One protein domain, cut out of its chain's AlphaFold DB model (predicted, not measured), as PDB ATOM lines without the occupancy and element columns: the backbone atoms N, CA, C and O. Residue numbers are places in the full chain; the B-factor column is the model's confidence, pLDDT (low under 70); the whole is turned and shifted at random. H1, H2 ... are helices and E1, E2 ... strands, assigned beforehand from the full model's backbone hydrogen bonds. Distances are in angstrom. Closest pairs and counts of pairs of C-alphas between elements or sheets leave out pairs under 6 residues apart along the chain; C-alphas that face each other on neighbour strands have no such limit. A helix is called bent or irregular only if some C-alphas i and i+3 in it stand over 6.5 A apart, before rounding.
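AT A GLANCE: This is residues 132 to 279 and 289 to 343 of the 602 residues of an uncharacterized protein of Nannochloropsis gaditana (strain CCMP526) (UniProt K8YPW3). Two strongly twisted sheets of five strands each stand face to face as a sandwich, with their strands running at only 14 degrees to each other; the sheets come together along one side, where E5 nears E7, and stay open along the other, where E1 and E10 are apart. Helix H3 lies beside the edge strand E1, the four-residue H2 grazes the same sheet, and long unnamed loops, among them residues 202 to 226, lie round the sandwich. The printed part has 203 residues with ten named strands and three named helices, in the order E1 E2 E3 E4 E5 E6 E7 H1 E8 H2 E9 E10 H3. One sheet runs E1, E2, E8, E4, E5, all antiparallel, and the other, E7, E6, E3, E9, E10, is mixed; the class is mixed, helices and strands, though under half of the residues, 92 of 203, are in named elements. The whole is compact, with a radius of gyration of the C-alphas of 17.1 A and spans of 52 by 48 by 31 A.

HOW THE PARTS SIT: E1, residues 138 to 141, forms a hairpin with E2, residues 154 to 165; N 140 and O 156 are 2.8 A apart, within hydrogen-bond range. E2 bends by 61 degrees at residue 162 and is the antiparallel neighbour of E8, residues 258 to 268, with N 157 and O 265 at 2.8 A. On the other side of E8 is E4, residues 183 to 190, with N 187 and O 264 at 2.9 A. E4 and E5, residues 196 to 201, form a hairpin, with N 188 and O 198 at 2.9 A. In the second sheet E3, residues 168 to 175, is the antiparallel neighbour of E6, residues 227 to 233, with N 172 and O 230 at 2.9 A. E7, residues 243 to 245, is parallel to E6, with N 244 and O 231 at 2.8 A. E3 is also antiparallel to E9, residues 300 to 305, with N 171 and O 302 at 2.8 A. E9 and E10, residues 319 to 321, form a hairpin, with N 303 and O 319 at 2.8 A. The facing parts of the two sheets are 10.7 A centre to centre, their best planes 14 degrees apart. The closest C-alphas of E5 and E7 are those of Ser 198 and Ser 245, 5.6 A apart. H3, residues 326 to 341, stands at the first sheet's level, with a height over the sheet of 3.4 A; its closest C-alpha pair with E1 is Ser 329 and Ala 138, 4.3 A. H2, residues 290 to 293, only grazes that sheet, with its residues 291 to 293. H1, residues 253 to 256, is on neither sheet. H3 has 9 of 12 O i to N i+4 pairs within hydrogen-bond range; H1 and H2 are too short for such a pair.

IN THESE COORDINATES: E1 begins at C-alpha 138, (-17.684, 30.374, 89.154). From first to last C-alpha, E2 measures 31.0 A, E3 23.5 A, E4 22.9 A, E6 19.9 A and E8 31.8 A. H3 measures 23.0 A and ends at C-alpha 341, (-10.776, 15.069, 85.901); it is irregular, with C-alphas 327 and 330 7.6 A apart.

THE WHOLE: The two C-alphas farthest apart are those of Pro 275 and Thr 310, 54.1 A. Residues 280 to 288 are not printed, and C-alphas 279 and 289 are 12.7 A apart across this cut. The links E1 to E2, E5 to E6 and E9 to E10 are long. Mean pLDDT of the printed part is 86.8; 33 residues are under 70, among them residues 142 to 148 and 329 to 343.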
ATOM      1  N   ARG A 132     -28.501  27.254  86.751       69.44
ATOM      2  CA  ARG A 132     -28.633  27.579  85.322       69.44
ATOM      3  C   ARG A 132     -29.260  28.948  85.077       69.44
ATOM      4  O   ARG A 132     -29.380  29.369  83.935       69.44
ATOM      5  N   ASN A 133     -29.706  29.603  86.142       85.44
ATOM      6  CA  ASN A 133     -30.521  30.804  86.079       85.44
ATOM      7  C   ASN A 133     -29.710  32.067  86.385       85.44
ATOM      8  O   ASN A 133     -30.311  33.119  86.559       85.44
ATOM      9  N   CYS A 134     -28.384  31.972  86.480       92.50
ATOM     10  CA  CYS A 134     -27.500  33.112  86.678       92.50
ATOM     11  C   CYS A 134     -26.215  32.960  85.843       92.50
ATOM     12  O   CYS A 134     -25.887  31.856  85.398       92.50
ATOM     13  N   ALA A 135     -25.530  34.074  85.594       94.25
ATOM     14  CA  ALA A 135     -24.290  34.178  84.833       94.25
ATOM     15  C   ALA A 135     -23.060  34.235  85.743       94.25
ATOM     16  O   ALA A 135     -23.172  34.643  86.898       94.25
ATOM     17  N   TRP A 136     -21.892  33.869  85.206       93.12
ATOM     18  CA  TRP A 136     -20.621  33.852  85.943       93.12
ATOM     19  C   TRP A 136     -20.697  32.930  87.166       93.12
ATOM     20  O   TRP A 136     -20.569  33.360  88.308       93.12
ATOM     21  N   GLN A 137     -21.003  31.649  86.937       90.38
ATOM     22  CA  GLN A 137     -21.318  30.694  88.008       90.38
ATOM     23  C   GLN A 137     -20.117  30.341  88.890       90.38
ATOM     24  O   GLN A 137     -20.297  29.828  89.995       90.38
ATOM     25  N   ALA A 138     -18.905  30.571  88.398       87.56
ATOM     26  CA  ALA A 138     -17.684  30.374  89.154       87.56
ATOM     27  C   ALA A 138     -16.635  31.392  88.725       87.56
ATOM     28  O   ALA A 138     -16.631  31.849  87.582       87.56
ATOM     29  N   TYR A 139     -15.698  31.649  89.625       87.19
ATOM     30  CA  TYR A 139     -14.405  32.193  89.269       87.19
ATOM     31  C   TYR A 139     -13.317  31.227  89.722       87.19
ATOM     32  O   TYR A 139     -13.520  30.404  90.619       87.19
ATOM     33  N   ILE A 140     -12.172  31.306  89.065       82.56
ATOM     34  CA  ILE A 140     -10.991  30.531  89.398       82.56
ATOM     35  C   ILE A 140      -9.869  31.531  89.613       82.56
ATOM     36  O   ILE A 140      -9.507  32.292  88.718       82.56
ATOM     37  N   THR A 141      -9.330  31.504  90.821       75.75
ATOM     38  CA  THR A 141      -7.982  31.990  91.128       75.75
ATOM     39  C   THR A 141      -7.094  30.754  91.206       75.75
ATOM     40  O   THR A 141      -7.554  29.737  91.734       75.75
ATOM     41  N   GLY A 142      -5.875  30.782  90.663       65.50
ATOM     42  CA  GLY A 142      -5.168  29.576  90.196       65.50
ATOM     43  C   GLY A 142      -4.846  28.438  91.191       65.50
ATOM     44  O   GLY A 142      -4.247  27.449  90.786       65.50
ATOM     45  N   LYS A 143      -5.303  28.500  92.449       64.50
ATOM     46  CA  LYS A 143      -5.283  27.390  93.422       64.50
ATOM     47  C   LYS A 143      -6.498  26.452  93.348       64.50
ATOM     48  O   LYS A 143      -6.430  25.328  93.829       64.50
ATOM     49  N   GLN A 144      -7.633  26.906  92.810       63.88
ATOM     50  CA  GLN A 144      -8.918  26.210  92.994       63.88
ATOM     51  C   GLN A 144      -9.254  25.200  91.888       63.88
ATOM     52  O   GLN A 144     -10.017  24.269  92.133       63.88
ATOM     53  N   TYR A 145      -8.726  25.384  90.675       67.62
ATOM     54  CA  TYR A 145      -8.980  24.500  89.537       67.62
ATOM     55  C   TYR A 145      -7.950  24.717  88.431       67.62
ATOM     56  O   TYR A 145      -7.579  25.854  88.147       67.62
ATOM     57  N   ASN A 146      -7.515  23.634  87.784       67.56
ATOM     58  CA  ASN A 146      -6.588  23.714  86.665       67.56
ATOM     59  C   ASN A 146      -7.327  23.912  85.326       67.56
ATOM     60  O   ASN A 146      -7.715  22.947  84.669       67.56
ATOM     61  N   VAL A 147      -7.472  25.173  84.911       67.12
ATOM     62  CA  VAL A 147      -7.749  25.557  83.515       67.12
ATOM     63  C   VAL A 147      -6.409  25.803  82.829       67.12
ATOM     64  O   VAL A 147      -5.873  26.906  82.905       67.12
ATOM     65  N   ALA A 148      -5.861  24.762  82.207       68.44
ATOM     66  CA  ALA A 148      -4.624  24.795  81.427       68.44
ATOM     67  C   ALA A 148      -3.452  25.582  82.033       68.44
ATOM     68  O   ALA A 148      -2.908  26.501  81.420       68.44
ATOM     69  N   TYR A 149      -3.062  25.169  83.234       79.81
ATOM     70  CA  TYR A 149      -2.067  25.798  84.089       79.81
ATOM     71  C   TYR A 149      -2.426  27.273  84.291       79.81
ATOM     72  O   TYR A 149      -1.826  28.142  83.653       79.81
ATOM     73  N   PRO A 150      -3.454  27.580  85.108       86.25
ATOM     74  CA  PRO A 150      -3.903  28.950  85.294       86.25
ATOM     75  C   PRO A 150      -2.772  29.790  85.873       86.25
ATOM     76  O   PRO A 150      -1.989  29.334  86.703       86.25
ATOM     77  N   ASP A 151      -2.696  31.035  85.450       90.31
ATOM     78  CA  ASP A 151      -1.793  31.999  86.045       90.31
ATOM     79  C   ASP A 151      -2.326  32.400  87.427       90.31
ATOM     80  O   ASP A 151      -3.509  32.734  87.549       90.31
ATOM     81  N   LEU A 152      -1.492  32.362  88.472       89.75
ATOM     82  CA  LEU A 152      -1.948  32.755  89.812       89.75
ATOM     83  C   LEU A 152      -2.236  34.262  89.933       89.75
ATOM     84  O   LEU A 152      -2.922  34.659  90.871       89.75
ATOM     85  N   GLN A 153      -1.755  35.080  88.992       89.44
ATOM     86  CA  GLN A 153      -1.995  36.526  88.912       89.44
ATOM     87  C   GLN A 153      -3.190  36.886  88.012       89.44
ATOM     88  O   GLN A 153      -3.551  38.065  87.867       89.44
ATOM     89  N   ALA A 154      -3.838  35.873  87.423       90.88
ATOM     90  CA  ALA A 154      -5.040  36.032  86.622       90.88
ATOM     91  C   ALA A 154      -6.309  35.582  87.357       90.88
ATOM     92  O   ALA A 154      -6.309  34.688  88.205       90.88
ATOM     93  N   ILE A 155      -7.422  36.197  86.971       90.62
ATOM     94  CA  ILE A 155      -8.770  35.854  87.413       90.62
ATOM     95  C   ILE A 155      -9.521  35.298  86.212       90.62
ATOM     96  O   ILE A 155      -9.568  35.924  85.155       90.62
ATOM     97  N   TYR A 156     -10.130  34.129  86.381       91.19
ATOM     98  CA  TYR A 156     -10.907  33.476  85.333       91.19
ATOM     99  C   TYR A 156     -12.370  33.423  85.760       91.19
ATOM    100  O   TYR A 156     -12.695  32.712  86.703       91.19
ATOM    101  N   GLN A 157     -13.257  34.136  85.074       93.19
ATOM    102  CA  GLN A 157     -14.702  34.017  85.257       93.19
ATOM    103  C   GLN A 157     -15.258  32.952  84.320       93.19
ATOM    104  O   GLN A 157     -14.936  32.918  83.133       93.19
ATOM    105  N   VAL A 158     -16.113  32.090  84.852       91.81
ATOM    106  CA  VAL A 158     -16.642  30.922  84.154       91.81
ATOM    107  C   VAL A 158     -18.133  31.100  83.927       91.81
ATOM    108  O   VAL A 158     -18.905  31.221  84.879       91.81
ATOM    109  N   LEU A 159     -18.545  31.052  82.662       92.81
ATOM    110  CA  LEU A 159     -19.946  30.965  82.268       92.81
ATOM    111  C   LEU A 159     -20.219  29.596  81.635       92.81
ATOM    112  O   LEU A 159     -19.744  29.297  80.541       92.81
ATOM    113  N   VAL A 160     -21.009  28.765  82.309       90.25
ATOM    114  CA  VAL A 160     -21.419  27.444  81.819       90.25
ATOM    115  C   VAL A 160     -22.707  27.567  81.006       90.25
ATOM    116  O   VAL A 160     -23.727  28.039  81.509       90.25
ATOM    117  N   MET A 161     -22.683  27.083  79.764       90.19
ATOM    118  CA  MET A 161     -23.815  27.084  78.836       90.19
ATOM    119  C   MET A 161     -24.130  25.648  78.416       90.19
ATOM    120  O   MET A 161     -23.364  25.002  77.706       90.19
ATOM    121  N   LEU A 162     -25.253  25.117  78.893       87.75
ATOM    122  CA  LEU A 162     -25.629  23.720  78.670       87.75
ATOM    123  C   LEU A 162     -26.762  23.611  77.661       87.75
ATOM    124  O   LEU A 162     -27.743  24.347  77.761       87.75
ATOM    125  N   LYS A 163     -26.687  22.593  76.795       86.25
ATOM    126  CA  LYS A 163     -27.715  22.302  75.781       86.25
ATOM    127  C   LYS A 163     -28.019  23.510  74.889       86.25
ATOM    128  O   LYS A 163     -29.174  23.743  74.532       86.25
ATOM    129  N   THR A 164     -26.985  24.269  74.548       88.12
ATOM    130  CA  THR A 164     -27.092  25.390  73.625       88.12
ATOM    131  C   THR A 164     -27.370  24.850  72.233       88.12
ATOM    132  O   THR A 164     -26.589  24.063  71.707       88.12
ATOM    133  N   THR A 165     -28.490  25.243  71.641       90.31
ATOM    134  CA  THR A 165     -28.896  24.812  70.301       90.31
ATOM    135  C   THR A 165     -28.554  25.852  69.247       90.31
ATOM    136  O   THR A 165     -28.306  27.010  69.573       90.31
ATOM    137  N   GLU A 166     -28.663  25.468  67.973       88.81
ATOM    138  CA  GLU A 166     -28.549  26.362  66.807       88.81
ATOM    139  C   GLU A 166     -29.490  27.584  66.845       88.81
ATOM    140  O   GLU A 166     -29.363  28.480  66.025       88.81
ATOM    141  N   LYS A 167     -30.460  27.622  67.767       87.81
ATOM    142  CA  LYS A 167     -31.457  28.693  67.902       87.81
ATOM    143  C   LYS A 167     -31.183  29.647  69.061       87.81
ATOM    144  O   LYS A 167     -31.999  30.532  69.316       87.81
ATOM    145  N   ASN A 168     -30.113  29.431  69.815       91.56
ATOM    146  CA  ASN A 168     -29.756  30.272  70.948       91.56
ATOM    147  C   ASN A 168     -28.716  31.303  70.500       91.56
ATOM    148  O   ASN A 168     -27.714  30.941  69.894       91.56
ATOM    149  N   ILE A 169     -28.937  32.573  70.832       94.25
ATOM    150  CA  ILE A 169     -27.901  33.610  70.795       94.25
ATOM    151  C   ILE A 169     -27.724  34.128  72.208       94.25
ATOM    152  O   ILE A 169     -28.714  34.446  72.870       94.25
ATOM    153  N   PHE A 170     -26.474  34.276  72.632       96.75
ATOM    154  CA  PHE A 170     -26.145  34.971  73.866       96.75
ATOM    155  C   PHE A 170     -25.505  36.321  73.560       96.75
ATOM    156  O   PHE A 170     -24.817  36.487  72.554       96.75
ATOM    157  N   ARG A 171     -25.733  37.289  74.442       97.44
ATOM    158  CA  ARG A 171     -25.047  38.579  74.456       97.44
ATOM    159  C   ARG A 171     -24.362  38.759  75.789       97.44
ATOM    160  O   ARG A 171     -24.980  38.531  76.825       97.44
ATOM    161  N   VAL A 172     -23.111  39.189  75.748       98.25
ATOM    162  CA  VAL A 172     -22.348  39.611  76.920       98.25
ATOM    163  C   VAL A 172     -22.093  41.104  76.777       98.25
ATOM    164  O   VAL A 172     -21.356  41.517  75.883       98.25
ATOM    165  N   ARG A 173     -22.743  41.911  77.618       98.31
ATOM    166  CA  ARG A 173     -22.684  43.377  77.577       98.31
ATOM    167  C   ARG A 173     -21.951  43.905  78.793       98.31
ATOM    168  O   ARG A 173     -22.322  43.570  79.915       98.31
ATOM    169  N   GLY A 174     -20.936  44.731  78.589       97.50
ATOM    170  CA  GLY A 174     -20.102  45.206  79.686       97.50
ATOM    171  C   GLY A 174     -19.436  46.543  79.411       97.50
ATOM    172  O   GLY A 174     -19.492  47.086  78.309       97.50
ATOM    173  N   SER A 175     -18.809  47.069  80.457       97.56
ATOM    174  CA  SER A 175     -17.809  48.131  80.348       97.56
ATOM    175  C   SER A 175     -16.424  47.495  80.318       97.56
ATOM    176  O   SER A 175     -16.231  46.418  80.884       97.56
ATOM    177  N   PHE A 176     -15.467  48.151  79.666       97.44
ATOM    178  CA  PHE A 176     -14.080  47.698  79.703       97.44
ATOM    179  C   PHE A 176     -13.539  47.706  81.145       97.44
ATOM    180  O   PHE A 176     -13.907  48.596  81.920       97.44
ATOM    181  N   PRO A 177     -12.675  46.742  81.511       94.94
ATOM    182  CA  PRO A 177     -11.973  46.757  82.789       94.94
ATOM    183  C   PRO A 177     -11.189  48.050  83.004       94.94
ATOM    184  O   PRO A 177     -10.740  48.679  82.043       94.94
ATOM    185  N   GLN A 178     -11.027  48.434  84.268       88.56
ATOM    186  CA  GLN A 178     -10.359  49.675  84.648       88.56
ATOM    187  C   GLN A 178      -8.871  49.452  84.967       88.56
ATOM    188  O   GLN A 178      -8.269  48.431  84.622       88.56
ATOM    189  N   GLU A 179      -8.267  50.449  85.616       82.31
ATOM    190  CA  GLU A 179      -6.863  50.461  86.001       82.31
ATOM    191  C   GLU A 179      -6.463  49.200  86.784       82.31
ATOM    192  O   GLU A 179      -7.152  48.749  87.706       82.31
ATOM    193  N   GLY A 180      -5.315  48.640  86.412       84.62
ATOM    194  CA  GLY A 180      -4.760  47.420  86.981       84.62
ATOM    195  C   GLY A 180      -5.069  46.141  86.205       84.62
ATOM    196  O   GLY A 180      -4.568  45.087  86.582       84.62
ATOM    197  N   VAL A 181      -5.855  46.199  85.122       92.12
ATOM    198  CA  VAL A 181      -5.983  45.083  84.170       92.12
ATOM    199  C   VAL A 181      -5.096  45.322  82.960       92.12
ATOM    200  O   VAL A 181      -5.258  46.305  82.242       92.12
ATOM    201  N   ARG A 182      -4.180  44.387  82.713       92.50
ATOM    202  CA  ARG A 182      -3.217  44.455  81.606       92.50
ATOM    203  C   ARG A 182      -3.683  43.778  80.346       92.50
ATOM    204  O   ARG A 182      -3.288  44.151  79.247       92.50
ATOM    205  N   TYR A 183      -4.525  42.776  80.528       95.19
ATOM    206  CA  TYR A 183      -5.111  42.013  79.456       95.19
ATOM    207  C   TYR A 183      -6.436  41.427  79.914       95.19
ATOM    208  O   TYR A 183      -6.527  40.915  81.037       95.19
ATOM    209  N   PHE A 184      -7.434  41.436  79.033       96.31
ATOM    210  CA  PHE A 184      -8.569  40.540  79.190       96.31
ATOM    211  C   PHE A 184      -8.999  39.900  77.871       96.31
ATOM    212  O   PHE A 184      -8.768  40.427  76.785       96.31
ATOM    213  N   SER A 185      -9.628  38.734  77.963       96.88
ATOM    214  CA  SER A 185     -10.235  38.077  76.805       96.88
ATOM    215  C   SER A 185     -11.457  37.278  77.193       96.88
ATOM    216  O   SER A 185     -11.651  36.934  78.362       96.88
ATOM    217  N   LEU A 186     -12.284  36.982  76.192       97.19
ATOM    218  CA  LEU A 186     -13.373  36.029  76.309       97.19
ATOM    219  C   LEU A 186     -13.103  34.869  75.348       97.19
ATOM    220  O   LEU A 186     -12.833  35.077  74.167       97.19
ATOM    221  N   GLN A 187     -13.154  33.642  75.856       95.81
ATOM    222  CA  GLN A 187     -12.903  32.432  75.078       95.81
ATOM    223  C   GLN A 187     -14.032  31.438  75.282       95.81
ATOM    224  O   GLN A 187     -14.368  31.104  76.417       95.81
ATOM    225  N   SER A 188     -14.579  30.926  74.188       95.06
ATOM    226  CA  SER A 188     -15.496  29.798  74.205       95.06
ATOM    227  C   SER A 188     -14.733  28.483  74.147       95.06
ATOM    228  O   SER A 188     -13.712  28.338  73.474       95.06
ATOM    229  N   ASN A 189     -15.246  27.492  74.863       91.00
ATOM    230  CA  ASN A 189     -14.680  26.159  74.893       91.00
ATOM    231  C   ASN A 189     -15.793  25.130  74.786       91.00
ATOM    232  O   ASN A 189     -16.850  25.294  75.402       91.00
ATOM    233  N   ASN A 190     -15.549  24.056  74.041       86.88
ATOM    234  CA  ASN A 190     -16.506  22.965  73.932       86.88
ATOM    235  C   ASN A 190     -16.238  21.978  75.072       86.88
ATOM    236  O   ASN A 190     -15.116  21.488  75.211       86.88
ATOM    237  N   VAL A 191     -17.244  21.678  75.892       83.25
ATOM    238  CA  VAL A 191     -17.089  20.731  77.008       83.25
ATOM    239  C   VAL A 191     -16.810  19.321  76.503       83.25
ATOM    240  O   VAL A 191     -16.030  18.607  77.121       83.25
ATOM    241  N   ASP A 192     -17.391  18.951  75.363       79.38
ATOM    242  CA  ASP A 192     -17.296  17.601  74.814       79.38
ATOM    243  C   ASP A 192     -15.927  17.332  74.159       79.38
ATOM    244  O   ASP A 192     -15.524  16.178  74.034       79.38
ATOM    245  N   VAL A 193     -15.200  18.383  73.755       76.75
ATOM    246  CA  VAL A 193     -13.860  18.267  73.140       76.75
ATOM    247  C   VAL A 193     -12.740  18.660  74.107       76.75
ATOM    248  O   VAL A 193     -11.618  18.199  73.950       76.75
ATOM    249  N   GLY A 194     -13.011  19.510  75.105       74.81
ATOM    250  CA  GLY A 194     -12.002  19.972  76.070       74.81
ATOM    251  C   GLY A 194     -11.023  21.024  75.530       74.81
ATOM    252  O   GLY A 194     -10.098  21.421  76.238       74.81
ATOM    253  N   PHE A 195     -11.239  21.508  74.304       78.69
ATOM    254  CA  PHE A 195     -10.386  22.495  73.643       78.69
ATOM    255  C   PHE A 195     -11.099  23.839  73.445       78.69
ATOM    256  O   PHE A 195     -12.336  23.894  73.363       78.69
ATOM    257  N   PRO A 196     -10.322  24.933  73.379       88.00
ATOM    258  CA  PRO A 196     -10.832  26.232  72.977       88.00
ATOM    259  C   PRO A 196     -11.367  26.203  71.548       88.00
ATOM    260  O   PRO A 196     -10.849  25.488  70.695       88.00
ATOM    261  N   ILE A 197     -12.414  26.986  71.304       91.75
ATOM    262  CA  ILE A 197     -13.081  27.073  70.001       91.75
ATOM    263  C   ILE A 197     -12.785  28.418  69.356       91.75
ATOM    264  O   ILE A 197     -12.297  28.488  68.237       91.75
ATOM    265  N   SER A 198     -13.127  29.489  70.065       94.88
ATOM    266  CA  SER A 198     -13.074  30.851  69.563       94.88
ATOM    267  C   SER A 198     -12.698  31.772  70.713       94.88
ATOM    268  O   SER A 198     -13.012  31.503  71.877       94.88
ATOM    269  N   THR A 199     -11.994  32.849  70.400       95.81
ATOM    270  CA  THR A 199     -11.603  33.856  71.377       95.81
ATOM    271  C   THR A 199     -11.687  35.239  70.761       95.81
ATOM    272  O   THR A 199     -11.498  35.395  69.558       95.81
ATOM    273  N   ILE A 200     -12.003  36.223  71.596       97.50
ATOM    274  CA  ILE A 200     -11.928  37.638  71.266       97.50
ATOM    275  C   ILE A 200     -11.085  38.310  72.339       97.50
ATOM    276  O   ILE A 200     -11.325  38.144  73.545       97.50
ATOM    277  N   LYS A 201     -10.072  39.033  71.885       97.19
ATOM    278  CA  LYS A 201      -9.095  39.698  72.741       97.19
ATOM    279  C   LYS A 201      -9.535  41.128  72.987       97.19
ATOM    280  O   LYS A 201     -10.155  41.736  72.119       97.19
ATOM    281  N   ASP A 202      -9.186  41.685  74.139       97.25
ATOM    282  CA  ASP A 202      -9.536  43.054  74.526       97.25
ATOM    283  C   ASP A 202      -9.380  44.101  73.411       97.25
ATOM    284  O   ASP A 202     -10.304  44.872  73.200       97.25
ATOM    285  N   TYR A 203      -8.275  44.105  72.662       97.06
ATOM    286  CA  TYR A 203      -7.951  45.079  71.618       97.06
ATOM    287  C   TYR A 203      -8.674  44.821  70.287       97.06
ATOM    288  O   TYR A 203      -8.623  45.664  69.396       97.06
ATOM    289  N   GLU A 204      -9.306  43.656  70.134       97.56
ATOM    290  CA  GLU A 204     -10.117  43.274  68.969       97.56
ATOM    291  C   GLU A 204     -11.598  43.601  69.195       97.56
ATOM    292  O   GLU A 204     -12.370  43.649  68.242       97.56
ATOM    293  N   ILE A 205     -12.001  43.844  70.450       98.44
ATOM    294  CA  ILE A 205     -13.378  44.194  70.790       98.44
ATOM    295  C   ILE A 205     -13.690  45.582  70.246       98.44
ATOM    296  O   ILE A 205     -13.157  46.603  70.684       98.44
ATOM    297  N   GLU A 206     -14.634  45.635  69.328       98.50
ATOM    298  CA  GLU A 206     -15.194  46.889  68.877       98.50
ATOM    299  C   GLU A 206     -16.239  47.416  69.879       98.50
ATOM    300  O   GLU A 206     -17.078  46.662  70.383       98.50
ATOM    301  N   VAL A 207     -16.243  48.727  70.123       98.56
ATOM    302  CA  VAL A 207     -17.202  49.380  71.032       98.56
ATOM    303  C   VAL A 207     -18.592  49.523  70.418       98.56
ATOM    304  O   VAL A 207     -18.729  49.573  69.194       98.56
ATOM    305  N   ASP A 208     -19.624  49.620  71.255       98.25
ATOM    306  CA  ASP A 208     -21.016  49.761  70.804       98.25
ATOM    307  C   ASP A 208     -21.259  51.082  70.041       98.25
ATOM    308  O   ASP A 208     -22.022  51.090  69.076       98.25
ATOM    309  N   ASP A 209     -20.575  52.167  70.427       97.94
ATOM    310  CA  ASP A 209     -20.645  53.495  69.795       97.94
ATOM    311  C   ASP A 209     -19.247  53.957  69.327       97.94
ATOM    312  O   ASP A 209     -18.555  54.689  70.044       97.94
ATOM    313  N   PRO A 210     -18.775  53.492  68.155       97.25
ATOM    314  CA  PRO A 210     -17.415  53.760  67.683       97.25
ATOM    315  C   PRO A 210     -17.184  55.207  67.240       97.25
ATOM    316  O   PRO A 210     -16.029  55.600  67.076       97.25
ATOM    317  N   GLU A 211     -18.243  55.994  67.041       97.50
ATOM    318  CA  GLU A 211     -18.137  57.402  66.654       97.50
ATOM    319  C   GLU A 211     -17.773  58.265  67.868       97.50
ATOM    320  O   GLU A 211     -16.865  59.095  67.785       97.50
ATOM    321  N   ASN A 212     -18.402  58.008  69.022       97.75
ATOM    322  CA  ASN A 212     -18.241  58.846  70.216       97.75
ATOM    323  C   ASN A 212     -17.356  58.236  71.306       97.75
ATOM    324  O   ASN A 212     -16.951  58.943  72.228       97.75
ATOM    325  N   THR A 213     -17.053  56.941  71.231       98.19
ATOM    326  CA  THR A 213     -16.292  56.235  72.268       98.19
ATOM    327  C   THR A 213     -15.142  55.420  71.687       98.19
ATOM    328  O   THR A 213     -15.040  55.225  70.476       98.19
ATOM    329  N   ARG A 214     -14.249  54.944  72.559       97.62
ATOM    330  CA  ARG A 214     -13.097  54.118  72.180       97.62
ATOM    331  C   ARG A 214     -12.979  52.856  73.015       97.62
ATOM    332  O   ARG A 214     -13.466  52.777  74.145       97.62
ATOM    333  N   ASN A 215     -12.227  51.907  72.469       97.94
ATOM    334  CA  ASN A 215     -11.702  50.780  73.216       97.94
ATOM    335  C   ASN A 215     -10.336  51.166  73.824       97.94
ATOM    336  O   ASN A 215      -9.378  51.367  73.071       97.94
ATOM    337  N   PRO A 216     -10.204  51.230  75.163       97.00
ATOM    338  CA  PRO A 216      -8.973  51.674  75.807       97.00
ATOM    339  C   PRO A 216      -7.801  50.692  75.675       97.00
ATOM    340  O   PRO A 216      -6.665  51.081  75.917       97.00
ATOM    341  N   PHE A 217      -8.043  49.443  75.267       96.75
ATOM    342  CA  PHE A 217      -7.011  48.425  75.033       96.75
ATOM    343  C   PHE A 217      -6.495  48.410  73.585       96.75
ATOM    344  O   PHE A 217      -5.476  47.772  73.292       96.75
ATOM    345  N   ALA A 218      -7.203  49.092  72.680       96.50
ATOM    346  CA  ALA A 218      -6.877  49.176  71.259       96.50
ATOM    347  C   ALA A 218      -6.312  50.544  70.854       96.50
ATOM    348  O   ALA A 218      -5.475  50.604  69.956       96.50
ATOM    349  N   GLU A 219      -6.764  51.621  71.501       95.44
ATOM    350  CA  GLU A 219      -6.508  52.999  71.080       95.44
ATOM    351  C   GLU A 219      -6.151  53.893  72.273       95.44
ATOM    352  O   GLU A 219      -6.915  53.984  73.238       95.44
ATOM    353  N   ASP A 220      -5.011  54.583  72.184       94.62
ATOM    354  CA  ASP A 220      -4.618  55.654  73.106       94.62
ATOM    355  C   ASP A 220      -5.145  56.988  72.565       94.62
ATOM    356  O   ASP A 220      -4.530  57.607  71.697       94.62
ATOM    357  N   SER A 221      -6.337  57.391  73.003       94.81
ATOM    358  CA  SER A 221      -6.936  58.675  72.633       94.81
ATOM    359  C   SER A 221      -7.754  59.263  73.776       94.81
ATOM    360  O   SER A 221      -8.103  58.573  74.733       94.81
ATOM    361  N   ASP A 222      -8.093  60.545  73.667       95.12
ATOM    362  CA  ASP A 222      -8.864  61.257  74.693       95.12
ATOM    363  C   ASP A 222     -10.375  60.978  74.620       95.12
ATOM    364  O   ASP A 222     -11.149  61.495  75.429       95.12
ATOM    365  N   ARG A 223     -10.830  60.156  73.659       96.62
ATOM    366  CA  ARG A 223     -12.251  59.803  73.544       96.62
ATOM    367  C   ARG A 223     -12.723  59.049  74.798       96.62
ATOM    368  O   ARG A 223     -11.954  58.258  75.359       96.62
ATOM    369  N   PRO A 224     -13.983  59.237  75.231       97.25
ATOM    370  CA  PRO A 224     -14.559  58.473  76.332       97.25
ATOM    371  C   PRO A 224     -14.444  56.956  76.122       97.25
ATOM    372  O   PRO A 224     -14.592  56.455  75.005       97.25
ATOM    373  N   ILE A 225     -14.207  56.214  77.206       97.00
ATOM    374  CA  ILE A 225     -14.203  54.745  77.184       97.00
ATOM    375  C   ILE A 225     -15.626  54.247  76.912       97.00
ATOM    376  O   ILE A 225     -16.567  54.640  77.600       97.00
ATOM    377  N   GLY A 226     -15.773  53.393  75.899       97.31
ATOM    378  CA  GLY A 226     -17.066  52.860  75.475       97.31
ATOM    379  C   GLY A 226     -17.553  51.661  76.283       97.31
ATOM    380  O   GLY A 226     -16.895  51.168  77.199       97.31
ATOM    381  N   THR A 227     -18.715  51.147  75.892       98.31
ATOM    382  CA  THR A 227     -19.191  49.811  76.274       98.31
ATOM    383  C   THR A 227     -18.981  48.835  75.127       98.31
ATOM    384  O   THR A 227     -18.718  49.237  73.989       98.31
ATOM    385  N   TYR A 228     -19.098  47.546  75.419       98.50
ATOM    386  CA  TYR A 228     -19.039  46.507  74.406       98.50
ATOM    387  C   TYR A 228     -20.205  45.529  74.523       98.50
ATOM    388  O   TYR A 228     -20.698  45.226  75.615       98.50
ATOM    389  N   THR A 229     -20.552  44.950  73.377       98.56
ATOM    390  CA  THR A 229     -21.418  43.781  73.255       98.56
ATOM    391  C   THR A 229     -20.662  42.687  72.515       98.56
ATOM    392  O   THR A 229     -20.284  42.875  71.362       98.56
ATOM    393  N   ILE A 230     -20.465  41.537  73.161       98.50
ATOM    394  CA  ILE A 230     -19.956  40.314  72.529       98.50
ATOM    395  C   ILE A 230     -21.151  39.411  72.243       98.50
ATOM    396  O   ILE A 230     -21.932  39.098  73.146       98.50
ATOM    397  N   ASN A 231     -21.309  39.003  70.987       98.06
ATOM    398  CA  ASN A 231     -22.352  38.068  70.590       98.06
ATOM    399  C   ASN A 231     -21.766  36.660  70.598       98.06
ATOM    400  O   ASN A 231     -20.675  36.428  70.101       98.06
ATOM    401  N   VAL A 232     -22.483  35.701  71.165       97.31
ATOM    402  CA  VAL A 232     -22.040  34.311  71.201       97.31
ATOM    403  C   VAL A 232     -23.096  33.477  70.512       97.31
ATOM    404  O   VAL A 232     -24.256  33.435  70.938       97.31
ATOM    405  N   THR A 233     -22.697  32.828  69.428       95.31
ATOM    406  CA  THR A 233     -23.584  32.011  68.611       95.31
ATOM    407  C   THR A 233     -23.016  30.603  68.483       95.31
ATOM    408  O   THR A 233     -21.834  30.361  68.731       95.31
ATOM    409  N   PRO A 234     -23.843  29.621  68.105       92.25
ATOM    410  CA  PRO A 234     -23.387  28.249  67.959       92.25
ATOM    411  C   PRO A 234     -22.247  28.086  66.952       92.25
ATOM    412  O   PRO A 234     -21.450  27.176  67.130       92.25
ATOM    413  N   ARG A 235     -22.152  28.945  65.928       92.88
ATOM    414  CA  ARG A 235     -21.210  28.783  64.808       92.88
ATOM    415  C   ARG A 235     -20.299  29.966  64.524       92.88
ATOM    416  O   ARG A 235     -19.311  29.783  63.827       92.88
ATOM    417  N   GLY A 236     -20.597  31.146  65.056       94.56
ATOM    418  CA  GLY A 236     -19.849  32.357  64.726       94.56
ATOM    419  C   GLY A 236     -20.053  32.843  63.286       94.56
ATOM    420  O   GLY A 236     -19.198  33.547  62.766       94.56
ATOM    421  N   ASP A 237     -21.136  32.435  62.621       93.62
ATOM    422  CA  ASP A 237     -21.396  32.678  61.196       93.62
ATOM    423  C   ASP A 237     -22.573  33.638  60.942       93.62
ATOM    424  O   ASP A 237     -23.084  33.718  59.825       93.62
ATOM    425  N   GLN A 238     -23.027  34.371  61.964       92.81
ATOM    426  CA  GLN A 238     -24.180  35.270  61.852       92.81
ATOM    427  C   GLN A 238     -23.801  36.685  61.391       92.81
ATOM    428  O   GLN A 238     -24.688  37.512  61.173       92.81
ATOM    429  N   GLY A 239     -22.505  36.975  61.242       95.19
ATOM    430  CA  GLY A 239     -22.005  38.295  60.853       95.19
ATOM    431  C   GLY A 239     -22.270  39.356  61.920       95.19
ATOM    432  O   GLY A 239     -22.406  40.539  61.605       95.19
ATOM    433  N   LEU A 240     -22.414  38.936  63.180       96.00
ATOM    434  CA  LEU A 240     -22.619  39.853  64.288       96.00
ATOM    435  C   LEU A 240     -21.286  40.496  64.679       96.00
ATOM    436  O   LEU A 240     -20.214  39.905  64.592       96.00
ATOM    437  N   LYS A 241     -21.366  41.728  65.170       97.38
ATOM    438  CA  LYS A 241     -20.223  42.421  65.760       97.38
ATOM    439  C   LYS A 241     -19.705  41.648  66.979       97.38
ATOM    440  O   LYS A 241     -20.516  41.205  67.799       97.38
ATOM    441  N   ASN A 242     -18.382  41.516  67.112       98.06
ATOM    442  CA  ASN A 242     -17.724  40.791  68.208       98.06
ATOM    443  C   ASN A 242     -18.295  39.368  68.413       98.06
ATOM    444  O   ASN A 242     -18.705  39.017  69.522       98.06
ATOM    445  N   GLU A 243     -18.432  38.580  67.345       97.94
ATOM    446  CA  GLU A 243     -19.067  37.259  67.405       97.94
ATOM    447  C   GLU A 243     -18.088  36.140  67.805       97.94
ATOM    448  O   GLU A 243     -17.006  36.014  67.240       97.94
ATOM    449  N   LEU A 244     -18.492  35.292  68.756       97.31
ATOM    450  CA  LEU A 244     -17.780  34.080  69.165       97.31
ATOM    451  C   LEU A 244     -18.587  32.827  68.826       97.31
ATOM    452  O   LEU A 244     -19.791  32.765  69.085       97.31
ATOM    453  N   SER A 245     -17.896  31.797  68.335       96.25
ATOM    454  CA  SER A 245     -18.487  30.482  68.055       96.25
ATOM    455  C   SER A 245     -18.475  29.558  69.277       96.25
ATOM    456  O   SER A 245     -17.506  29.539  70.032       96.25
ATOM    457  N   LEU A 246     -19.509  28.729  69.448       94.44
ATOM    458  CA  LEU A 246     -19.566  27.636  70.433       94.44
ATOM    459  C   LEU A 246     -19.334  26.245  69.837       94.44
ATOM    460  O   LEU A 246     -19.384  25.248  70.567       94.44
ATOM    461  N   CYS A 247     -19.084  26.158  68.534       93.19
ATOM    462  CA  CYS A 247     -18.827  24.908  67.841       93.19
ATOM    463  C   CYS A 247     -17.535  25.016  67.017       93.19
ATOM    464  O   CYS A 247     -17.391  25.968  66.249       93.19
ATOM    465  N   PRO A 248     -16.593  24.065  67.153       89.69
ATOM    466  CA  PRO A 248     -15.415  24.006  66.294       89.69
ATOM    467  C   PRO A 248     -15.799  23.882  64.820       89.69
ATOM    468  O   PRO A 248     -16.738  23.160  64.488       89.69
ATOM    469  N   GLU A 249     -15.012  24.489  63.933       89.19
ATOM    470  CA  GLU A 249     -15.194  24.360  62.477       89.19
ATOM    471  C   GLU A 249     -15.096  22.903  61.996       89.19
ATOM    472  O   GLU A 249     -15.731  22.513  61.021       89.19
ATOM    473  N   SER A 250     -14.343  22.065  62.716       87.25
ATOM    474  CA  SER A 250     -14.202  20.635  62.427       87.25
ATOM    475  C   SER A 250     -15.454  19.805  62.741       87.25
ATOM    476  O   SER A 250     -15.524  18.632  62.364       87.25
ATOM    477  N   MET A 251     -16.448  20.372  63.434       88.25
ATOM    478  CA  MET A 251     -17.693  19.685  63.767       88.25
ATOM    479  C   MET A 251     -18.768  19.879  62.696       88.25
ATOM    480  O   MET A 251     -19.037  20.975  62.213       88.25
ATOM    481  N   THR A 252     -19.474  18.794  62.386       90.06
ATOM    482  CA  THR A 252     -20.619  18.822  61.465       90.06
ATOM    483  C   THR A 252     -21.808  19.596  62.040       90.06
ATOM    484  O   THR A 252     -22.000  19.668  63.255       90.06
ATOM    485  N   ASP A 253     -22.709  20.061  61.169       88.00
ATOM    486  CA  ASP A 253     -23.990  20.692  61.539       88.00
ATOM    487  C   ASP A 253     -24.762  19.884  62.566       88.00
ATOM    488  O   ASP A 253     -25.283  20.423  63.538       88.00
ATOM    489  N   ARG A 254     -24.777  18.561  62.400       89.88
ATOM    490  CA  ARG A 254     -25.456  17.659  63.322       89.88
ATOM    491  C   ARG A 254     -24.843  17.684  64.723       89.88
ATOM    492  O   ARG A 254     -25.599  17.583  65.687       89.88
ATOM    493  N   GLN A 255     -23.520  17.796  64.834       88.69
ATOM    494  CA  GLN A 255     -22.815  17.888  66.115       88.69
ATOM    495  C   GLN A 255     -23.031  19.258  66.772       88.69
ATOM    496  O   GLN A 255     -23.228  19.320  67.980       88.69
ATOM    497  N   CYS A 256     -23.130  20.332  65.982       89.31
ATOM    498  CA  CYS A 256     -23.393  21.680  66.496       89.31
ATOM    499  C   CYS A 256     -24.856  21.940  66.914       89.31
ATOM    500  O   CYS A 256     -25.148  22.990  67.483       89.31
ATOM    501  N   ARG A 257     -25.801  21.018  66.662       88.56
ATOM    502  CA  ARG A 257     -27.232  21.218  67.000       88.56
ATOM    503  C   ARG A 257     -27.503  21.394  68.488       88.56
ATOM    504  O   ARG A 257     -28.535  21.954  68.850       88.56
ATOM    505  N   SER A 258     -26.644  20.838  69.334       90.25
ATOM    506  CA  SER A 258     -26.731  20.945  70.785       90.25
ATOM    507  C   SER A 258     -25.334  20.807  71.362       90.25
ATOM    508  O   SER A 258     -24.833  19.691  71.471       90.25
ATOM    509  N   VAL A 259     -24.742  21.921  71.771       90.00
ATOM    510  CA  VAL A 259     -23.406  21.964  72.365       90.00
ATOM    511  C   VAL A 259     -23.490  22.272  73.854       90.00
ATOM    512  O   VAL A 259     -24.343  23.040  74.311       90.00
ATOM    513  N   ASN A 260     -22.600  21.657  74.625       89.94
ATOM    514  CA  ASN A 260     -22.280  22.120  75.967       89.94
ATOM    515  C   ASN A 260     -20.994  22.930  75.867       89.94
ATOM    516  O   ASN A 260     -19.982  22.443  75.366       89.94
ATOM    517  N   ALA A 261     -21.037  24.168  76.334       90.75
ATOM    518  CA  ALA A 261     -19.920  25.082  76.230       90.75
ATOM    519  C   ALA A 261     -19.614  25.752  77.568       90.75
ATOM    520  O   ALA A 261     -20.477  25.910  78.435       90.75
ATOM    521  N   VAL A 262     -18.362  26.160  77.713       91.00
ATOM    522  CA  VAL A 262     -17.883  26.994  78.810       91.00
ATOM    523  C   VAL A 262     -17.241  28.230  78.200       91.00
ATOM    524  O   VAL A 262     -16.301  28.107  77.413       91.00
ATOM    525  N   MET A 263     -17.724  29.415  78.571       94.25
ATOM    526  CA  MET A 263     -16.974  30.646  78.337       94.25
ATOM    527  C   MET A 263     -16.046  30.900  79.510       94.25
ATOM    528  O   MET A 263     -16.444  30.768  80.669       94.25
ATOM    529  N   LEU A 264     -14.834  31.318  79.188       93.62
ATOM    530  CA  LEU A 264     -13.843  31.785  80.135       93.62
ATOM    531  C   LEU A 264     -13.559  33.250  79.828       93.62
ATOM    532  O   LEU A 264     -13.086  33.563  78.737       93.62
ATOM    533  N   MET A 265     -13.849  34.132  80.782       95.94
ATOM    534  CA  MET A 265     -13.358  35.507  80.764       95.94
ATOM    535  C   MET A 265     -12.100  35.574  81.609       95.94
ATOM    536  O   MET A 265     -12.126  35.168  82.767       95.94
ATOM    537  N   ARG A 266     -10.996  36.040  81.039       94.56
ATOM    538  CA  ARG A 266      -9.699  36.087  81.723       94.56
ATOM    539  C   ARG A 266      -9.328  37.526  81.986       94.56
ATOM    540  O   ARG A 266      -9.418  38.316  81.061       94.56
ATOM    541  N   PHE A 267      -8.865  37.836  83.187       94.44
ATOM    542  CA  PHE A 267      -8.298  39.133  83.542       94.44
ATOM    543  C   PHE A 267      -6.900  38.917  84.101       94.44
ATOM    544  O   PHE A 267      -6.749  38.217  85.098       94.44
ATOM    545  N   TYR A 268      -5.889  39.527  83.496       93.31
ATOM    546  CA  TYR A 268      -4.526  39.530  84.024       93.31
ATOM    547  C   TYR A 268      -4.308  40.847  84.760       93.31
ATOM    548  O   TYR A 268      -4.331  41.916  84.147       93.31
ATOM    549  N   THR A 269      -4.187  40.765  86.089       86.81
ATOM    550  CA  THR A 269      -4.331  41.920  87.001       86.81
ATOM    551  C   THR A 269      -3.012  42.418  87.606       86.81
ATOM    552  O   THR A 269      -3.000  43.111  88.623       86.81
ATOM    553  N   SER A 270      -1.894  42.017  87.009       79.75
ATOM    554  CA  SER A 270      -0.523  42.241  87.472       79.75
ATOM    555  C   SER A 270      -0.001  43.640  87.137       79.75
ATOM    556  O   SER A 270       0.863  43.815  86.276       79.75
ATOM    557  N   ASP A 271      -0.527  44.662  87.801       77.81
ATOM    558  CA  ASP A 271      -0.018  46.025  87.640       77.81
ATOM    559  C   ASP A 271       1.341  46.187  88.356       77.81
ATOM    560  O   ASP A 271       1.401  45.998  89.578       77.81
ATOM    561  N   PRO A 272       2.443  46.500  87.643       75.00
ATOM    562  CA  PRO A 272       3.739  46.744  88.275       75.00
ATOM    563  C   PRO A 272       3.730  47.960  89.200       75.00
ATOM    564  O   PRO A 272       4.458  47.964  90.191       75.00
ATOM    565  N   ASP A 273       2.860  48.937  88.931       77.19
ATOM    566  CA  ASP A 273       2.771  50.181  89.698       77.19
ATOM    567  C   ASP A 273       1.923  50.016  90.973       77.19
ATOM    568  O   ASP A 273       1.810  50.933  91.789       77.19
ATOM    569  N   ARG A 274       1.334  48.829  91.186       74.69
ATOM    570  CA  ARG A 274       0.558  48.493  92.383       74.69
ATOM    571  C   ARG A 274       1.275  47.434  93.228       74.69
ATOM    572  O   ARG A 274       2.005  46.586  92.700       74.69
ATOM    573  N   PRO A 275       1.074  47.446  94.560       71.50
ATOM    574  CA  PRO A 275       1.587  46.385  95.413       71.50
ATOM    575  C   PRO A 275       1.025  45.027  94.966       71.50
ATOM    576  O   PRO A 275      -0.122  44.957  94.511       71.50
ATOM    577  N   PRO A 276       1.806  43.939  95.103       67.38
ATOM    578  CA  PRO A 276       1.346  42.611  94.736       67.38
ATOM    579  C   PRO A 276       0.082  42.294  95.524       67.38
ATOM    580  O   PRO A 276       0.064  42.351  96.758       67.38
ATOM    581  N   VAL A 277      -0.989  41.950  94.814       63.97
ATOM    582  CA  VAL A 277      -2.213  41.539  95.486       63.97
ATOM    583  C   VAL A 277      -1.993  40.119  95.980       63.97
ATOM    584  O   VAL A 277      -2.061  39.157  95.218       63.97
ATOM    585  N   SER A 278      -1.662  39.976  97.259       55.38
ATOM    586  CA  SER A 278      -1.466  38.650  97.828       55.38
ATOM    587  C   SER A 278      -2.786  37.876  97.768       55.38
ATOM    588  O   SER A 278      -3.844  38.415  98.092       55.38
ATOM    589  N   SER A 279      -2.746  36.578  97.458       51.53
ATOM    590  CA  SER A 279      -3.943  35.721  97.552       51.53
ATOM    591  C   SER A 279      -4.497  35.620  98.989       51.53
ATOM    592  O   SER A 279      -5.463  34.905  99.232       51.53
ATOM    593  N   ASN A 289     -16.027  41.900  95.564       76.56
ATOM    594  CA  ASN A 289     -14.653  42.081  95.141       76.56
ATOM    595  C   ASN A 289     -14.679  42.574  93.697       76.56
ATOM    596  O   ASN A 289     -14.697  41.768  92.766       76.56
ATOM    597  N   ASP A 290     -14.698  43.895  93.515       78.75
ATOM    598  CA  ASP A 290     -14.759  44.531  92.191       78.75
ATOM    599  C   ASP A 290     -13.592  44.090  91.290       78.75
ATOM    600  O   ASP A 290     -13.722  44.023  90.066       78.75
ATOM    601  N   ARG A 291     -12.472  43.657  91.885       84.31
ATOM    602  CA  ARG A 291     -11.331  43.064  91.175       84.31
ATOM    603  C   ARG A 291     -11.716  41.836  90.344       84.31
ATOM    604  O   ARG A 291     -11.086  41.592  89.319       84.31
ATOM    605  N   LEU A 292     -12.742  41.076  90.746       87.38
ATOM    606  CA  LEU A 292     -13.168  39.846  90.064       87.38
ATOM    607  C   LEU A 292     -13.527  40.062  88.590       87.38
ATOM    608  O   LEU A 292     -13.386  39.137  87.790       87.38
ATOM    609  N   PHE A 293     -13.958  41.271  88.243       91.44
ATOM    610  CA  PHE A 293     -14.279  41.677  86.877       91.44
ATOM    611  C   PHE A 293     -13.404  42.851  86.430       91.44
ATOM    612  O   PHE A 293     -13.824  43.692  85.640       91.44
ATOM    613  N   GLY A 294     -12.177  42.923  86.956       89.38
ATOM    614  CA  GLY A 294     -11.215  43.941  86.561       89.38
ATOM    615  C   GLY A 294     -11.617  45.354  86.973       89.38
ATOM    616  O   GLY A 294     -11.430  46.290  86.201       89.38
ATOM    617  N   TYR A 295     -12.202  45.497  88.166       90.38
ATOM    618  CA  TYR A 295     -12.703  46.765  88.709       90.38
ATOM    619  C   TYR A 295     -13.833  47.389  87.871       90.38
ATOM    620  O   TYR A 295     -14.073  48.592  87.927       90.38
ATOM    621  N   ALA A 296     -14.540  46.567  87.094       92.69
ATOM    622  CA  ALA A 296     -15.757  46.937  86.389       92.69
ATOM    623  C   ALA A 296     -16.948  46.124  86.914       92.69
ATOM    624  O   ALA A 296     -16.793  45.067  87.531       92.69
ATOM    625  N   THR A 297     -18.160  46.604  86.645       93.06
ATOM    626  CA  THR A 297     -19.381  45.844  86.930       93.06
ATOM    627  C   THR A 297     -19.361  44.519  86.157       93.06
ATOM    628  O   THR A 297     -19.004  44.526  84.973       93.06
ATOM    629  N   PRO A 298     -19.783  43.390  86.766       95.06
ATOM    630  CA  PRO A 298     -19.902  42.122  86.058       95.06
ATOM    631  C   PRO A 298     -20.698  42.287  84.755       95.06
ATOM    632  O   PRO A 298     -21.807  42.833  84.803       95.06
ATOM    633  N   PRO A 299     -20.188  41.823  83.600       96.94
ATOM    634  CA  PRO A 299     -20.910  41.975  82.347       96.94
ATOM    635  C   PRO A 299     -22.257  41.250  82.400       96.94
ATOM    636  O   PRO A 299     -22.358  40.113  82.867       96.94
ATOM    637  N   MET A 300     -23.300  41.897  81.900       97.25
ATOM    638  CA  MET A 300     -24.632  41.317  81.813       97.25
ATOM    639  C   MET A 300     -24.658  40.239  80.731       97.25
ATOM    640  O   MET A 300     -24.158  40.453  79.627       97.25
ATOM    641  N   VAL A 301     -25.279  39.097  81.033       97.56
ATOM    642  CA  VAL A 301     -25.492  38.024  80.057       97.56
ATOM    643  C   VAL A 301     -26.970  37.933  79.725       97.56
ATOM    644  O   VAL A 301     -27.818  37.833  80.611       97.56
ATOM    645  N   GLU A 302     -27.282  37.927  78.439       96.31
ATOM    646  CA  GLU A 302     -28.639  37.812  77.922       96.31
ATOM    647  C   GLU A 302     -28.709  36.633  76.951       96.31
ATOM    648  O   GLU A 302     -27.785  36.414  76.177       96.31
ATOM    649  N   GLU A 303     -29.805  35.880  76.955       94.88
ATOM    650  CA  GLU A 303     -30.085  34.846  75.956       94.88
ATOM    651  C   GLU A 303     -31.362  35.165  75.203       94.88
ATOM    652  O   GLU A 303     -32.389  35.521  75.784       94.88
ATOM    653  N   ARG A 304     -31.321  34.930  73.899       91.50
ATOM    654  CA  ARG A 304     -32.499  34.866  73.050       91.50
ATOM    655  C   ARG A 304     -32.593  33.477  72.447       91.50
ATOM    656  O   ARG A 304     -31.641  32.993  71.840       91.50
ATOM    657  N   GLN A 305     -33.761  32.859  72.588       85.25
ATOM    658  CA  GLN A 305     -34.072  31.585  71.956       85.25
ATOM    659  C   GLN A 305     -35.089  31.803  70.838       85.25
ATOM    660  O   GLN A 305     -36.237  32.177  71.087       85.25
ATOM    661  N   PHE A 306     -34.684  31.531  69.604       79.81
ATOM    662  CA  PHE A 306     -35.588  31.583  68.466       79.81
ATOM    663  C   PHE A 306     -36.465  30.332  68.409       79.81
ATOM    664  O   PHE A 306     -36.001  29.207  68.601       79.81
ATOM    665  N   LYS A 307     -37.748  30.498  68.070       74.38
ATOM    666  CA  LYS A 307     -38.569  29.362  67.608       74.38
ATOM    667  C   LYS A 307     -38.167  28.966  66.184       74.38
ATOM    668  O   LYS A 307     -37.990  27.780  65.893       74.38
ATOM    669  N   SER A 308     -37.965  29.982  65.346       71.06
ATOM    670  CA  SER A 308     -37.412  29.945  63.991       71.06
ATOM    671  C   SER A 308     -36.608  31.229  63.763       71.06
ATOM    672  O   SER A 308     -37.004  32.278  64.267       71.06
ATOM    673  N   TRP A 309     -35.535  31.171  62.972       66.50
ATOM    674  CA  TRP A 309     -34.765  32.356  62.555       66.50
ATOM    675  C   TRP A 309     -35.607  33.382  61.775       66.50
ATOM    676  O   TRP A 309     -35.298  34.571  61.758       66.50
ATOM    677  N   THR A 310     -36.712  32.931  61.178       74.00
ATOM    678  CA  THR A 310     -37.676  33.763  60.445       74.00
ATOM    679  C   THR A 310     -38.790  34.359  61.317       74.00
ATOM    680  O   THR A 310     -39.593  35.141  60.816       74.00
ATOM    681  N   ASP A 311     -38.878  34.005  62.606       72.00
ATOM    682  CA  ASP A 311     -39.951  34.469  63.497       72.00
ATOM    683  C   ASP A 311     -39.620  35.840  64.111       72.00
ATOM    684  O   ASP A 311     -39.010  35.942  65.181       72.00
ATOM    685  N   ASP A 312     -40.053  36.897  63.426       66.12
ATOM    686  CA  ASP A 312     -39.837  38.304  63.791       66.12
ATOM    687  C   ASP A 312     -40.367  38.646  65.199       66.12
ATOM    688  O   ASP A 312     -39.741  39.381  65.956       66.12
ATOM    689  N   ARG A 313     -41.463  38.009  65.638       65.75
ATOM    690  CA  ARG A 313     -42.084  38.282  66.953       65.75
ATOM    691  C   ARG A 313     -41.248  37.796  68.136       65.75
ATOM    692  O   ARG A 313     -41.521  38.149  69.284       65.75
ATOM    693  N   SER A 314     -40.272  36.926  67.881       60.06
ATOM    694  CA  SER A 314     -39.334  36.448  68.896       60.06
ATOM    695  C   SER A 314     -38.086  37.326  69.019       60.06
ATOM    696  O   SER A 314     -37.306  37.129  69.952       60.06
ATOM    697  N   ARG A 315     -37.903  38.318  68.132       64.06
ATOM    698  CA  ARG A 315     -36.682  39.134  68.091       64.06
ATOM    699  C   ARG A 315     -36.475  39.997  69.335       64.06
ATOM    700  O   ARG A 315     -35.315  40.194  69.703       64.06
ATOM    701  N   ASP A 316     -37.546  40.397  70.017       69.94
ATOM    702  CA  ASP A 316     -37.470  41.425  71.066       69.94
ATOM    703  C   ASP A 316     -37.346  40.888  72.497       69.94
ATOM    704  O   ASP A 316     -37.136  41.662  73.430       69.94
ATOM    705  N   ARG A 317     -37.462  39.573  72.721       85.88
ATOM    706  CA  ARG A 317     -37.433  39.014  74.083       85.88
ATOM    707  C   ARG A 317     -36.084  38.399  74.424       85.88
ATOM    708  O   ARG A 317     -35.826  37.236  74.119       85.88
ATOM    709  N   TRP A 318     -35.266  39.185  75.115       92.50
ATOM    710  CA  TRP A 318     -34.046  38.735  75.774       92.50
ATOM    711  C   TRP A 318     -34.351  38.271  77.197       92.50
ATOM    712  O   TRP A 318     -35.024  38.958  77.965       92.50
ATOM    713  N   ARG A 319     -33.855  37.089  77.556       93.56
ATOM    714  CA  ARG A 319     -33.817  36.615  78.936       93.56
ATOM    715  C   ARG A 319     -32.493  37.041  79.551       93.56
ATOM    716  O   ARG A 319     -31.451  36.506  79.185       93.56
ATOM    717  N   VAL A 320     -32.545  37.960  80.505       94.94
ATOM    718  CA  VAL A 320     -31.370  38.375  81.277       94.94
ATOM    719  C   VAL A 320     -31.048  37.307  82.322       94.94
ATOM    720  O   VAL A 320     -31.934  36.866  83.057       94.94
ATOM    721  N   PHE A 321     -29.785  36.897  82.401       94.81
ATOM    722  CA  PHE A 321     -29.276  36.107  83.514       94.81
ATOM    723  C   PHE A 321     -28.687  37.058  84.559       94.81
ATOM    724  O   PHE A 321     -27.716  37.751  84.250       94.81
ATOM    725  N   PRO A 322     -29.224  37.102  85.789       94.50
ATOM    726  CA  PRO A 322     -28.567  37.826  86.873       94.50
ATOM    727  C   PRO A 322     -27.167  37.257  87.126       94.50
ATOM    728  O   PRO A 322     -26.938  36.069  86.915       94.50
ATOM    729  N   THR A 323     -26.232  38.065  87.615       92.19
ATOM    730  CA  THR A 323     -24.919  37.578  88.067       92.19
ATOM    731  C   THR A 323     -25.089  36.645  89.267       92.19
ATOM    732  O   THR A 323     -25.844  36.950  90.191       92.19
ATOM    733  N   CYS A 324     -24.412  35.495  89.264       90.75
ATOM    734  CA  CYS A 324     -24.444  34.570  90.391       90.75
ATOM    735  C   CYS A 324     -23.758  35.171  91.622       90.75
ATOM    736  O   CYS A 324     -22.790  35.928  91.520       90.75
ATOM    737  N   ASP A 325     -24.232  34.756  92.795       86.50
ATOM    738  CA  ASP A 325     -23.573  35.027  94.068       86.50
ATOM    739  C   ASP A 325     -22.219  34.297  94.125       86.50
ATOM    740  O   ASP A 325     -22.147  33.066  94.217       86.50
ATOM    741  N   GLN A 326     -21.139  35.078  94.071       79.31
ATOM    742  CA  GLN A 326     -19.766  34.576  94.007       79.31
ATOM    743  C   GLN A 326     -19.315  33.886  95.305       79.31
ATOM    744  O   GLN A 326     -18.339  33.129  95.275       79.31
ATOM    745  N   THR A 327     -20.049  34.036  96.416       72.62
ATOM    746  CA  THR A 327     -19.790  33.285  97.661       72.62
ATOM    747  C   THR A 327     -19.925  31.768  97.469       72.62
ATOM    748  O   THR A 327     -19.342  30.991  98.226       72.62
ATOM    749  N   ARG A 328     -20.663  31.325  96.438       71.06
ATOM    750  CA  ARG A 328     -20.937  29.904  96.139       71.06
ATOM    751  C   ARG A 328     -20.041  29.299  95.057       71.06
ATOM    752  O   ARG A 328     -20.184  28.113  94.749       71.06
ATOM    753  N   SER A 329     -19.129  30.087  94.493       69.12
ATOM    754  CA  SER A 329     -18.228  29.702  93.393       69.12
ATOM    755  C   SER A 329     -17.493  28.379  93.646       69.12
ATOM    756  O   SER A 329     -17.424  27.530  92.759       69.12
ATOM    757  N   THR A 330     -17.046  28.136  94.882       66.69
ATOM    758  CA  THR A 330     -16.316  26.919  95.281       66.69
ATOM    759  C   THR A 330     -17.065  25.617  94.969       66.69
ATOM    760  O   THR A 330     -16.441  24.631  94.574       66.69
ATOM    761  N   GLN A 331     -18.399  25.597  95.069       68.94
ATOM    762  CA  GLN A 331     -19.198  24.399  94.779       68.94
ATOM    763  C   GLN A 331     -19.210  24.083  93.283       68.94
ATOM    764  O   GLN A 331     -19.005  22.934  92.884       68.94
ATOM    765  N   VAL A 332     -19.412  25.102  92.447       68.19
ATOM    766  CA  VAL A 332     -19.430  24.954  90.988       68.19
ATOM    767  C   VAL A 332     -18.042  24.568  90.484       68.19
ATOM    768  O   VAL A 332     -17.928  23.619  89.710       68.19
ATOM    769  N   THR A 333     -16.991  25.205  91.003       68.50
ATOM    770  CA  THR A 333     -15.597  24.856  90.700       68.50
ATOM    771  C   THR A 333     -15.292  23.398  91.060       68.50
ATOM    772  O   THR A 333     -14.653  22.699  90.277       68.50
ATOM    773  N   SER A 334     -15.823  22.882  92.176       68.25
ATOM    774  CA  SER A 334     -15.659  21.470  92.562       68.25
ATOM    775  C   SER A 334     -16.367  20.492  91.609       68.25
ATOM    776  O   SER A 334     -15.829  19.431  91.283       68.25
ATOM    777  N   LEU A 335     -17.560  20.854  91.120       68.25
ATOM    778  CA  LEU A 335     -18.342  20.042  90.184       68.25
ATOM    779  C   LEU A 335     -17.689  19.994  88.805       68.25
ATOM    780  O   LEU A 335     -17.558  18.913  88.230       68.25
ATOM    781  N   ILE A 336     -17.258  21.161  88.320       68.50
ATOM    782  CA  ILE A 336     -16.423  21.321  87.131       68.50
ATOM    783  C   ILE A 336     -15.213  20.400  87.290       68.50
ATOM    784  O   ILE A 336     -15.083  19.439  86.535       68.50
ATOM    785  N   SER A 337     -14.424  20.579  88.349       66.06
ATOM    786  CA  SER A 337     -13.230  19.770  88.616       66.06
ATOM    787  C   SER A 337     -13.508  18.272  88.516       66.06
ATOM    788  O   SER A 337     -12.859  17.571  87.745       66.06
ATOM    789  N   LYS A 338     -14.525  17.768  89.225       68.88
ATOM    790  CA  LYS A 338     -14.858  16.337  89.240       68.88
ATOM    791  C   LYS A 338     -15.264  15.797  87.869       68.88
ATOM    792  O   LYS A 338     -14.916  14.665  87.541       68.88
ATOM    793  N   HIS A 339     -16.017  16.569  87.087       69.31
ATOM    794  CA  HIS A 339     -16.418  16.158  85.743       69.31
ATOM    795  C   HIS A 339     -15.222  16.157  84.785       69.31
ATOM    796  O   HIS A 339     -15.039  15.203  84.032       69.31
ATOM    797  N   PHE A 340     -14.370  17.179  84.872       65.81
ATOM    798  CA  PHE A 340     -13.225  17.351  83.986       65.81
ATOM    799  C   PHE A 340     -12.082  16.388  84.281       65.81
ATOM    800  O   PHE A 340     -11.541  15.835  83.332       65.81
ATOM    801  N   TYR A 341     -11.776  16.088  85.549       65.94
ATOM    802  CA  TYR A 341     -10.776  15.069  85.901       65.94
ATOM    803  C   TYR A 341     -11.094  13.692  85.303       65.94
ATOM    804  O   TYR A 341     -10.184  12.908  85.061       65.94
ATOM    805  N   GLY A 342     -12.371  13.396  85.035       62.75
ATOM    806  CA  GLY A 342     -12.770  12.170  84.343       62.75
ATOM    807  C   GLY A 342     -12.516  12.178  82.831       62.75
ATOM    808  O   GLY A 342     -12.534  11.109  82.226       62.75
ATOM    809  N   MET A 343     -12.306  13.350  82.222       61.19
ATOM    810  CA  MET A 343     -12.090  13.519  80.779       61.19
ATOM    811  C   MET A 343     -10.617  13.662  80.398       61.19
ATOM    812  O   MET A 343     -10.270  13.400  79.248       61.19
TER     813      MET A 343